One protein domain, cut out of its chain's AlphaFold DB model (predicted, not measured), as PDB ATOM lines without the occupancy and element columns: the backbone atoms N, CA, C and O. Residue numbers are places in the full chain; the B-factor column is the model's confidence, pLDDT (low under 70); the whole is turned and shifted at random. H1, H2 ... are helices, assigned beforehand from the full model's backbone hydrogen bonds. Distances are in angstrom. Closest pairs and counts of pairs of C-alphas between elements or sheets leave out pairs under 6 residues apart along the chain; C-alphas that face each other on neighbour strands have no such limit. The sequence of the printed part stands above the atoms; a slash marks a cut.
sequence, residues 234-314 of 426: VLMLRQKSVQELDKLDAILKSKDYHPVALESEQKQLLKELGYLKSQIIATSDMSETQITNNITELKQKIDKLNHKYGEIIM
ATOM      1  N   VAL A 234     -19.135 -17.301 -16.900       65.62
ATOM      2  CA  VAL A 234     -19.394 -18.532 -16.132       65.62
ATOM      3  C   VAL A 234     -18.104 -19.313 -15.859       65.62
ATOM      4  O   VAL A 234     -17.905 -19.802 -14.745       65.62
ATOM      5  N   LEU A 235     -17.193 -19.415 -16.832       70.19
ATOM      6  CA  LEU A 235     -15.879 -20.036 -16.630       70.19
ATOM      7  C   LEU A 235     -15.039 -19.265 -15.607       70.19
ATOM      8  O   LEU A 235     -14.436 -19.874 -14.721       70.19
ATOM      9  N   MET A 236     -15.033 -17.933 -15.687       77.50
ATOM     10  CA  MET A 236     -14.304 -17.084 -14.747       77.50
ATOM     11  C   MET A 236     -14.874 -17.192 -13.327       77.50
ATOM     12  O   MET A 236     -14.105 -17.270 -12.366       77.50
ATOM     13  N   LEU A 237     -16.202 -17.239 -13.187       80.56
ATOM     14  CA  LEU A 237     -16.882 -17.482 -11.917       80.56
ATOM     15  C   LEU A 237     -16.461 -18.833 -11.329       80.56
ATOM     16  O   LEU A 237     -15.952 -18.881 -10.213       80.56
ATOM     17  N   ARG A 238     -16.583 -19.921 -12.100       77.31
ATOM     18  CA  ARG A 238     -16.198 -21.273 -11.660       77.31
ATOM     19  C   ARG A 238     -14.736 -21.343 -11.240       77.31
ATOM     20  O   ARG A 238     -14.419 -21.936 -10.212       77.31
ATOM     21  N   GLN A 239     -13.842 -20.698 -11.988       82.69
ATOM     22  CA  GLN A 239     -12.423 -20.656 -11.649       82.69
ATOM     23  C   GLN A 239     -12.164 -19.900 -10.337       82.69
ATOM     24  O   GLN A 239     -11.394 -20.381  -9.503       82.69
ATOM     25  N   LYS A 240     -12.829 -18.758 -10.114       86.00
ATOM     26  CA  LYS A 240     -12.764 -18.026  -8.835       86.00
ATOM     27  C   LYS A 240     -13.300 -18.868  -7.677       86.00
ATOM     28  O   LYS A 240     -12.652 -18.952  -6.639       86.00
ATOM     29  N   SER A 241     -14.430 -19.538  -7.876       86.38
ATOM     30  CA  SER A 241     -15.040 -20.440  -6.897       86.38
ATOM     31  C   SER A 241     -14.110 -21.592  -6.513       86.38
ATOM     32  O   SER A 241     -13.931 -21.870  -5.329       86.38
ATOM     33  N   VAL A 242     -13.440 -22.220  -7.485       87.50
ATOM     34  CA  VAL A 242     -12.437 -23.264  -7.222       87.50
ATOM     35  C   VAL A 242     -11.254 -22.720  -6.416       87.50
ATOM     36  O   VAL A 242     -10.823 -23.364  -5.461       87.50
ATOM     37  N   GLN A 243     -10.757 -21.523  -6.742       85.94
ATOM     38  CA  GLN A 243      -9.684 -20.885  -5.968       85.94
ATOM     39  C   GLN A 243     -10.101 -20.581  -4.524       85.94
ATOM     40  O   GLN A 243      -9.269 -20.635  -3.620       85.94
ATOM     41  N   GLU A 244     -11.365 -20.235  -4.287       90.19
ATOM     42  CA  GLU A 244     -11.872 -20.004  -2.936       90.19
ATOM     43  C   GLU A 244     -11.963 -21.308  -2.135       90.19
ATOM     44  O   GLU A 244     -11.524 -21.345  -0.985       90.19
ATOM     45  N   LEU A 245     -12.401 -22.402  -2.764       89.81
ATOM     46  CA  LEU A 245     -12.370 -23.736  -2.157       89.81
ATOM     47  C   LEU A 245     -10.941 -24.190  -1.821       89.81
ATOM     48  O   LEU A 245     -10.725 -24.758  -0.754       89.81
ATOM     49  N   ASP A 246      -9.956 -23.877  -2.667       89.06
ATOM     50  CA  ASP A 246      -8.541 -24.176  -2.395       89.06
ATOM     51  C   ASP A 246      -7.996 -23.406  -1.186       89.06
ATOM     52  O   ASP A 246      -7.204 -23.940  -0.406       89.06
ATOM     53  N   LYS A 247      -8.443 -22.162  -0.976       90.25
ATOM     54  CA  LYS A 247      -8.096 -21.401   0.233       90.25
ATOM     55  C   LYS A 247      -8.698 -22.039   1.483       90.25
ATOM     56  O   LYS A 247      -8.018 -22.124   2.502       90.25
ATOM     57  N   LEU A 248      -9.953 -22.483   1.411       90.12
ATOM     58  CA  LEU A 248     -10.635 -23.149   2.522       90.12
ATOM     59  C   LEU A 248      -9.981 -24.496   2.877       90.12
ATOM     60  O   LEU A 248      -9.762 -24.773   4.055       90.12
ATOM     61  N   ASP A 249      -9.593 -25.287   1.872       90.88
ATOM     62  CA  ASP A 249      -8.825 -26.528   2.049       90.88
ATOM     63  C   ASP A 249      -7.478 -26.266   2.741       90.88
ATOM     64  O   ASP A 249      -7.137 -26.939   3.716       90.88
ATOM     65  N   ALA A 250      -6.746 -25.234   2.308       85.75
ATOM     66  CA  ALA A 250      -5.488 -24.842   2.936       85.75
ATOM     67  C   ALA A 250      -5.674 -24.401   4.400       85.75
ATOM     68  O   ALA A 250      -4.874 -24.783   5.255       85.75
ATOM     69  N   ILE A 251      -6.732 -23.641   4.712       83.81
ATOM     70  CA  ILE A 251      -7.051 -23.233   6.091       83.81
ATOM     71  C   ILE A 251      -7.285 -24.465   6.968       83.81
ATOM     72  O   ILE A 251      -6.671 -24.569   8.031       83.81
ATOM     73  N   LEU A 252      -8.115 -25.410   6.519       85.06
ATOM     74  CA  LEU A 252      -8.379 -26.641   7.266       85.06
ATOM     75  C   LEU A 252      -7.118 -27.490   7.444       85.06
ATOM     76  O   LEU A 252      -6.915 -28.036   8.518       85.06
ATOM     77  N   LYS A 253      -6.249 -27.602   6.437       83.19
ATOM     78  CA  LYS A 253      -5.006 -28.390   6.547       83.19
ATOM     79  C   LYS A 253      -3.913 -27.709   7.364       83.19
ATOM     80  O   LYS A 253      -2.976 -28.373   7.784       83.19
ATOM     81  N   SER A 254      -4.000 -26.396   7.569       77.69
ATOM     82  CA  SER A 254      -2.966 -25.647   8.294       77.69
ATOM     83  C   SER A 254      -3.006 -25.824   9.815       77.69
ATOM     84  O   SER A 254      -2.094 -25.357  10.495       77.69
ATOM     85  N   LYS A 255      -4.055 -26.455  10.356       73.38
ATOM     86  CA  LYS A 255      -4.275 -26.617  11.797       73.38
ATOM     87  C   LYS A 255      -4.346 -28.097  12.177       73.38
ATOM     88  O   LYS A 255      -5.010 -28.874  11.492       73.38
ATOM     89  N   ASP A 256      -3.722 -28.445  13.300       74.69
ATOM     90  CA  ASP A 256      -3.837 -29.764  13.934       74.69
ATOM     91  C   ASP A 256      -5.030 -29.778  14.893       74.69
ATOM     92  O   ASP A 256      -4.928 -29.412  16.065       74.69
ATOM     93  N   TYR A 257      -6.194 -30.171  14.380       69.38
ATOM     94  CA  TYR A 257      -7.418 -30.236  15.172       69.38
ATOM     95  C   TYR A 257      -7.396 -31.449  16.112       69.38
ATOM     96  O   TYR A 257      -7.650 -32.579  15.702       69.38
ATOM     97  N   HIS A 258      -7.169 -31.194  17.398       57.69
ATOM     98  CA  HIS A 258      -7.384 -32.143  18.495       57.69
ATOM     99  C   HIS A 258      -8.473 -31.612  19.437       57.69
ATOM    100  O   HIS A 258      -8.529 -30.397  19.636       57.69
ATOM    101  N   PRO A 259      -9.331 -32.460  20.052       62.53
ATOM    102  CA  PRO A 259      -9.339 -33.937  20.098       62.53
ATOM    103  C   PRO A 259     -10.049 -34.617  18.901       62.53
ATOM    104  O   PRO A 259     -10.578 -33.935  18.028       62.53
ATOM    105  N   VAL A 260     -10.101 -35.965  18.879       64.69
ATOM    106  CA  VAL A 260     -10.610 -36.832  17.775       64.69
ATOM    107  C   VAL A 260     -11.941 -36.369  17.161       64.69
ATOM    108  O   VAL A 260     -12.148 -36.503  15.956       64.69
ATOM    109  N   ALA A 261     -12.844 -35.792  17.959       62.69
ATOM    110  CA  ALA A 261     -14.101 -35.236  17.461       62.69
ATOM    111  C   ALA A 261     -13.880 -34.100  16.440       62.69
ATOM    112  O   ALA A 261     -14.476 -34.124  15.364       62.69
ATOM    113  N   LEU A 262     -12.974 -33.154  16.720       75.38
ATOM    114  CA  LEU A 262     -12.635 -32.076  15.785       75.38
ATOM    115  C   LEU A 262     -11.880 -32.599  14.559       75.38
ATOM    116  O   LEU A 262     -12.121 -32.126  13.453       75.38
ATOM    117  N   GLU A 263     -11.023 -33.606  14.736       77.12
ATOM    118  CA  GLU A 263     -10.329 -34.282  13.631       77.12
ATOM    119  C   GLU A 263     -11.329 -34.967  12.677       77.12
ATOM    120  O   GLU A 263     -11.182 -34.929  11.453       77.12
ATOM    121  N   SER A 264     -12.387 -35.575  13.227       78.81
ATOM    122  CA  SER A 264     -13.451 -36.198  12.437       78.81
ATOM    123  C   SER A 264     -14.282 -35.166  11.662       78.81
ATOM    124  O   SER A 264     -14.505 -35.352  10.462       78.81
ATOM    125  N   GLU A 265     -14.647 -34.041  12.294       87.50
ATOM    126  CA  GLU A 265     -15.327 -32.915  11.636       87.50
ATOM    127  C   GLU A 265     -14.436 -32.299  10.537       87.50
ATOM    128  O   GLU A 265     -14.910 -32.052   9.427       87.50
ATOM    129  N   GLN A 266     -13.130 -32.133  10.785       90.50
ATOM    130  CA  GLN A 266     -12.155 -31.664   9.791       90.50
ATOM    131  C   GLN A 266     -12.097 -32.604   8.577       90.50
ATOM    132  O   GLN A 266     -12.197 -32.151   7.436       90.50
ATOM    133  N   LYS A 267     -11.971 -33.921   8.796       89.19
ATOM    134  CA  LYS A 267     -11.942 -34.921   7.713       89.19
ATOM    135  C   LYS A 267     -13.226 -34.915   6.888       89.19
ATOM    136  O   LYS A 267     -13.163 -35.084   5.670       89.19
ATOM    137  N   GLN A 268     -14.381 -34.730   7.528       93.00
ATOM    138  CA  GLN A 268     -15.656 -34.637   6.827       93.00
ATOM    139  C   GLN A 268     -15.730 -33.375   5.957       93.00
ATOM    140  O   GLN A 268     -16.043 -33.478   4.772       93.00
ATOM    141  N   LEU A 269     -15.347 -32.210   6.490       92.75
ATOM    142  CA  LEU A 269     -15.331 -30.959   5.724       92.75
ATOM    143  C   LEU A 269     -14.352 -30.996   4.545       92.75
ATOM    144  O   LEU A 269     -14.675 -30.499   3.468       92.75
ATOM    145  N   LEU A 270     -13.192 -31.642   4.700       91.88
ATOM    146  CA  LEU A 270     -12.246 -31.852   3.598       91.88
ATOM    147  C   LEU A 270     -12.846 -32.708   2.466       91.88
ATOM    148  O   LEU A 270     -12.605 -32.429   1.290       91.88
ATOM    149  N   LYS A 271     -13.660 -33.721   2.794       92.06
ATOM    150  CA  LYS A 271     -14.389 -34.510   1.785       92.06
ATOM    151  C   LYS A 271     -15.460 -33.679   1.076       92.06
ATOM    152  O   LYS A 271     -15.538 -33.739  -0.149       92.06
ATOM    153  N   GLU A 272     -16.250 -32.904   1.820       91.06
ATOM    154  CA  GLU A 272     -17.288 -32.030   1.249       91.06
ATOM    155  C   GLU A 272     -16.680 -30.971   0.307       91.06
ATOM    156  O   GLU A 272     -17.179 -30.783  -0.805       91.06
ATOM    157  N   LEU A 273     -15.548 -30.359   0.685       92.12
ATOM    158  CA  LEU A 273     -14.782 -29.438  -0.170       92.12
ATOM    159  C   LEU A 273     -14.320 -30.103  -1.472       92.12
ATOM    160  O   LEU A 273     -14.527 -29.556  -2.558       92.12
ATOM    161  N   GLY A 274     -13.699 -31.284  -1.375       86.12
ATOM    162  CA  GLY A 274     -13.206 -32.020  -2.540       86.12
ATOM    163  C   GLY A 274     -14.327 -32.425  -3.500       86.12
ATOM    164  O   GLY A 274     -14.171 -32.325  -4.722       86.12
ATOM    165  N   TYR A 275     -15.479 -32.822  -2.955       89.69
ATOM    166  CA  TYR A 275     -16.666 -33.152  -3.736       89.69
ATOM    167  C   TYR A 275     -17.213 -31.927  -4.474       89.69
ATOM    168  O   TYR A 275     -17.344 -31.966  -5.698       89.69
ATOM    169  N   LEU A 276     -17.443 -30.813  -3.771       87.69
ATOM    170  CA  LEU A 276     -17.958 -29.587  -4.385       87.69
ATOM    171  C   LEU A 276     -17.002 -29.038  -5.453       87.69
ATOM    172  O   LEU A 276     -17.441 -28.673  -6.543       87.69
ATOM    173  N   LYS A 277     -15.689 -29.044  -5.187       86.69
ATOM    174  CA  LYS A 277     -14.671 -28.652  -6.172       86.69
ATOM    175  C   LYS A 277     -14.772 -29.500  -7.442       86.69
ATOM    176  O   LYS A 277     -14.773 -28.955  -8.543       86.69
ATOM    177  N   SER A 278     -14.896 -30.817  -7.289       81.69
ATOM    178  CA  SER A 278     -15.032 -31.740  -8.421       81.69
ATOM    179  C   SER A 278     -16.309 -31.473  -9.217       81.69
ATOM    180  O   SER A 278     -16.261 -31.443 -10.441       81.69
ATOM    181  N   GLN A 279     -17.433 -31.202  -8.548       81.06
ATOM    182  CA  GLN A 279     -18.686 -30.873  -9.228       81.06
ATOM    183  C   GLN A 279     -18.612 -29.547 -10.000       81.06
ATOM    184  O   GLN A 279     -19.033 -29.492 -11.156       81.06
ATOM    185  N   ILE A 280     -18.037 -28.495  -9.410       75.81
ATOM    186  CA  ILE A 280     -17.877 -27.188 -10.073       75.81
ATOM    187  C   ILE A 280     -16.996 -27.302 -11.326       75.81
ATOM    188  O   ILE A 280     -17.249 -26.611 -12.314       75.81
ATOM    189  N   ILE A 281     -15.987 -28.177 -11.301       72.06
ATOM    190  CA  ILE A 281     -15.113 -28.439 -12.453       72.06
ATOM    191  C   ILE A 281     -15.824 -29.304 -13.505       72.06
ATOM    192  O   ILE A 281     -15.709 -29.023 -14.694       72.06
ATOM    193  N   ALA A 282     -16.537 -30.354 -13.087       61.06
ATOM    194  CA  ALA A 282     -17.030 -31.396 -13.987       61.06
ATOM    195  C   ALA A 282     -18.413 -31.127 -14.602       61.06
ATOM    196  O   ALA A 282     -18.700 -31.650 -15.674       61.06
ATOM    197  N   THR A 283     -19.284 -30.351 -13.948       59.03
ATOM    198  CA  THR A 283     -20.684 -30.182 -14.389       59.03
ATOM    199  C   THR A 283     -21.002 -28.748 -14.791       59.03
ATOM    200  O   THR A 283     -20.932 -27.844 -13.960       59.03
ATOM    201  N   SER A 284     -21.417 -28.537 -16.045       56.31
ATOM    202  CA  SER A 284     -21.900 -27.247 -16.574       56.31
ATOM    203  C   SER A 284     -23.202 -26.761 -15.934       56.31
ATOM    204  O   SER A 284     -23.525 -25.580 -16.030       56.31
ATOM    205  N   ASP A 285     -23.918 -27.652 -15.250       55.84
ATOM    206  CA  ASP A 285     -25.335 -27.462 -14.921       55.84
ATOM    207  C   ASP A 285     -25.561 -26.786 -13.565       55.84
ATOM    208  O   ASP A 285     -26.664 -26.333 -13.262       55.84
ATOM    209  N   MET A 286     -24.515 -26.689 -12.741       67.69
ATOM    210  CA  MET A 286     -24.600 -25.988 -11.462       67.69
ATOM    211  C   MET A 286     -24.684 -24.474 -11.683       67.69
ATOM    212  O   MET A 286     -23.797 -23.886 -12.306       67.69
ATOM    213  N   SER A 287     -25.743 -23.845 -11.171       71.19
ATOM    214  CA  SER A 287     -25.958 -22.405 -11.334       71.19
ATOM    215  C   SER A 287     -25.027 -21.576 -10.445       71.19
ATOM    216  O   SER A 287     -24.565 -22.037  -9.400       71.19
ATOM    217  N   GLU A 288     -24.783 -20.317 -10.815       75.25
ATOM    218  CA  GLU A 288     -23.983 -19.375 -10.013       75.25
ATOM    219  C   GLU A 288     -24.489 -19.257  -8.567       75.25
ATOM    220  O   GLU A 288     -23.706 -19.288  -7.614       75.25
ATOM    221  N   THR A 289     -25.809 -19.175  -8.389       74.94
ATOM    222  CA  THR A 289     -26.436 -19.085  -7.068       74.94
ATOM    223  C   THR A 289     -26.193 -20.349  -6.247       74.94
ATOM    224  O   THR A 289     -25.889 -20.256  -5.060       74.94
ATOM    225  N   GLN A 290     -26.271 -21.531  -6.865       76.94
ATOM    226  CA  GLN A 290     -25.970 -22.798  -6.190       76.94
ATOM    227  C   GLN A 290     -24.502 -22.868  -5.765       76.94
ATOM    228  O   GLN A 290     -24.213 -23.202  -4.619       76.94
ATOM    229  N   ILE A 291     -23.581 -22.492  -6.658       80.44
ATOM    230  CA  ILE A 291     -22.142 -22.456  -6.369       80.44
ATOM    231  C   ILE A 291     -21.859 -21.534  -5.175       80.44
ATOM    232  O   ILE A 291     -21.179 -21.925  -4.225       80.44
ATOM    233  N   THR A 292     -22.421 -20.325  -5.202       82.25
ATOM    234  CA  THR A 292     -22.217 -19.307  -4.162       82.25
ATOM    235  C   THR A 292     -22.781 -19.748  -2.812       82.25
ATOM    236  O   THR A 292     -22.109 -19.617  -1.786       82.25
ATOM    237  N   ASN A 293     -23.987 -20.322  -2.799       86.25
ATOM    238  CA  ASN A 293     -24.617 -20.811  -1.574       86.25
ATOM    239  C   ASN A 293     -23.822 -21.968  -0.958       86.25
ATOM    240  O   ASN A 293     -23.535 -21.935   0.237       86.25
ATOM    241  N   ASN A 294     -23.389 -22.931  -1.774       88.62
ATOM    242  CA  ASN A 294     -22.614 -24.080  -1.303       88.62
ATOM    243  C   ASN A 294     -21.256 -23.654  -0.713       88.62
ATOM    244  O   ASN A 294     -20.849 -24.156   0.335       88.62
ATOM    245  N   ILE A 295     -20.563 -22.694  -1.344       89.81
ATOM    246  CA  ILE A 295     -19.318 -22.123  -0.797       89.81
ATOM    247  C   ILE A 295     -19.584 -21.415   0.534       89.81
ATOM    248  O   ILE A 295     -18.822 -21.580   1.486       89.81
ATOM    249  N   THR A 296     -20.666 -20.640   0.615       89.75
ATOM    250  CA  THR A 296     -21.028 -19.899   1.828       89.75
ATOM    251  C   THR A 296     -21.333 -20.842   2.990       89.75
ATOM    252  O   THR A 296     -20.845 -20.621   4.099       89.75
ATOM    253  N   GLU A 297     -22.076 -21.922   2.744       92.06
ATOM    254  CA  GLU A 297     -22.375 -22.940   3.753       92.06
ATOM    255  C   GLU A 297     -21.092 -23.616   4.265       92.06
ATOM    256  O   GLU A 297     -20.882 -23.724   5.475       92.06
ATOM    257  N   LEU A 298     -20.185 -24.010   3.362       92.56
ATOM    258  CA  LEU A 298     -18.898 -24.595   3.749       92.56
ATOM    259  C   LEU A 298     -18.051 -23.626   4.573       92.56
ATOM    260  O   LEU A 298     -17.460 -24.027   5.575       92.56
ATOM    261  N   LYS A 299     -18.028 -22.345   4.197       90.94
ATOM    262  CA  LYS A 299     -17.319 -21.307   4.948       90.94
ATOM    263  C   LYS A 299     -17.852 -21.185   6.376       90.94
ATOM    264  O   LYS A 299     -17.068 -21.224   7.317       90.94
ATOM    265  N   GLN A 300     -19.173 -21.150   6.547       91.06
ATOM    266  CA  GLN A 300     -19.805 -21.115   7.870       91.06
ATOM    267  C   GLN A 300     -19.462 -22.352   8.714       91.06
ATOM    268  O   GLN A 300     -19.168 -22.226   9.906       91.06
ATOM    269  N   LYS A 301     -19.459 -23.552   8.114       92.94
ATOM    270  CA  LYS A 301     -19.061 -24.783   8.815       92.94
ATOM    271  C   LYS A 301     -17.596 -24.735   9.266       92.94
ATOM    272  O   LYS A 301     -17.297 -25.108  10.400       92.94
ATOM    273  N   ILE A 302     -16.696 -24.243   8.413       91.25
ATOM    274  CA  ILE A 302     -15.267 -24.088   8.728       91.25
ATOM    275  C   ILE A 302     -15.055 -23.057   9.838       91.25
ATOM    276  O   ILE A 302     -14.287 -23.311  10.767       91.25
ATOM    277  N   ASP A 303     -15.750 -21.922   9.788       86.94
ATOM    278  CA  ASP A 303     -15.673 -20.890  10.826       86.94
ATOM    279  C   ASP A 303     -16.157 -21.429  12.179       86.94
ATOM    280  O   ASP A 303     -15.501 -21.222  13.202       86.94
ATOM    281  N   LYS A 304     -17.236 -22.221  12.188       88.19
ATOM    282  CA  LYS A 304     -17.723 -22.902  13.395       88.19
ATOM    283  C   LYS A 304     -16.701 -23.895  13.957       88.19
ATOM    284  O   LYS A 304     -16.486 -23.920  15.167       88.19
ATOM    285  N   LEU A 305     -16.056 -24.695  13.105       86.69
ATOM    286  CA  LEU A 305     -15.002 -25.622  13.536       86.69
ATOM    287  C   LEU A 305     -13.793 -24.864  14.110       86.69
ATOM    288  O   LEU A 305     -13.259 -25.231  15.155       86.69
ATOM    289  N   ASN A 306     -13.387 -23.774  13.455       80.50
ATOM    290  CA  ASN A 306     -12.303 -22.907  13.910       80.50
ATOM    291  C   ASN A 306     -12.592 -22.252  15.260       80.50
ATOM    292  O   ASN A 306     -11.679 -22.132  16.074       80.50
ATOM    293  N   HIS A 307     -13.840 -21.848  15.498       79.12
ATOM    294  CA  HIS A 307     -14.270 -21.301  16.778       79.12
ATOM    295  C   HIS A 307     -14.134 -22.333  17.899       79.12
ATOM    296  O   HIS A 307     -13.447 -22.067  18.882       79.12
ATOM    297  N   LYS A 308     -14.692 -23.541  17.712       77.25
ATOM    298  CA  LYS A 308     -14.571 -24.648  18.681       77.25
ATOM    299  C   LYS A 308     -13.108 -24.965  19.007       77.25
ATOM    300  O   LYS A 308     -12.746 -25.165  20.162       77.25
ATOM    301  N   TYR A 309     -12.257 -25.003  17.980       73.31
ATOM    302  CA  TYR A 309     -10.820 -25.217  18.144       73.31
ATOM    303  C   TYR A 309     -10.161 -24.098  18.966       73.31
ATOM    304  O   TYR A 309      -9.370 -24.377  19.864       73.31
ATOM    305  N   GLY A 310     -10.518 -22.838  18.701       64.81
ATOM    306  CA  GLY A 310     -10.051 -21.689  19.478       64.81
ATOM    307  C   GLY A 310     -10.457 -21.760  20.953       64.81
ATOM    308  O   GLY A 310      -9.617 -21.534  21.819       64.81
ATOM    309  N   GLU A 311     -11.705 -22.130  21.245       67.75
ATOM    310  CA  GLU A 311     -12.202 -22.314  22.618       67.75
ATOM    311  C   GLU A 311     -11.425 -23.400  23.373       67.75
ATOM    312  O   GLU A 311     -11.031 -23.188  24.519       67.75
ATOM    313  N   ILE A 312     -11.138 -24.532  22.723       64.88
ATOM    314  CA  ILE A 312     -10.369 -25.630  23.327       64.88
ATOM    315  C   ILE A 312      -8.923 -25.211  23.608       64.88
ATOM    316  O   ILE A 312      -8.402 -25.503  24.684       64.88
ATOM    317  N   ILE A 313      -8.276 -24.485  22.692       58.59
ATOM    318  CA  ILE A 313      -6.911 -23.992  22.920       58.59
ATOM    319  C   ILE A 313      -6.870 -22.985  24.065       58.59
ATOM    320  O   ILE A 313      -6.015 -23.111  24.942       58.59
ATOM    321  N   MET A 314      -7.779 -22.009  24.083       50.34
ATOM    322  CA  MET A 314      -7.829 -21.015  25.158       50.34
ATOM    323  C   MET A 314      -8.096 -21.685  26.510       50.34
ATOM    324  O   MET A 314      -7.351 -21.456  27.460       50.34
TER     325      MET A 314
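This is residues 234 to 314 of the 426 residues of an uncharacterized protein of 'Echinacea purpurea' witches'-broom phytoplasma (UniProt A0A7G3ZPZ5). Three long helices stand side by side in an up-and-down bundle, each running against the one before it, and together they make a rod. H3 is the longest, and the centres of H1, H2 and H3 make a triangle. The printed part has 81 residues with three named helices, H1, H2, H3 in chain order, and no named strand: all helix. It is only just compact, close to loose, with a radius of gyration of the C-alphas of 13.7 A and spans of 43 by 17 by 16 A.

Begin with H3, residues 288 to 314. It touches H2, residues 260 to 282, at a shallow tilt of 18 degrees, opposite ways, a helical hairpin; look at Leu 262 and Leu 305, their closest C-alphas, 7.2 A apart. H3 also touches H1, residues 234 to 253, at a shallow tilt of 13 degrees, the same way; their closest C-alphas, of Leu 245 and Ile 295, are 7.3 A apart. H1 and H2 touch as a second helical hairpin, opposite ways at a shallow tilt of 17 degrees, closest at the C-alphas of Val 242 and Lys 277, 5.9 A. In H1, H2 and H3 every O i to N i+4 pair is within hydrogen-bond range.

Find C-alpha 288 at (-23.983, -19.375, -10.013); from there H3 runs 38.7 A to C-alpha 314 at (-7.829, -21.015, 25.158). H2 is 32.9 A long. H1 starts at C-alpha 234, (-19.394, -18.532, -16.132), and is 28.6 A long.

The C-alphas farthest apart, of Ser 284 and Met 314, are 44.5 A apart. The printed part has no cut; the link H1 to H2 is short, and H2 to H3 tight. Mean pLDDT of the printed part is 80.0, with residue 234 and residues 257 to 261, 282 to 286 and 310 to 314 under 70.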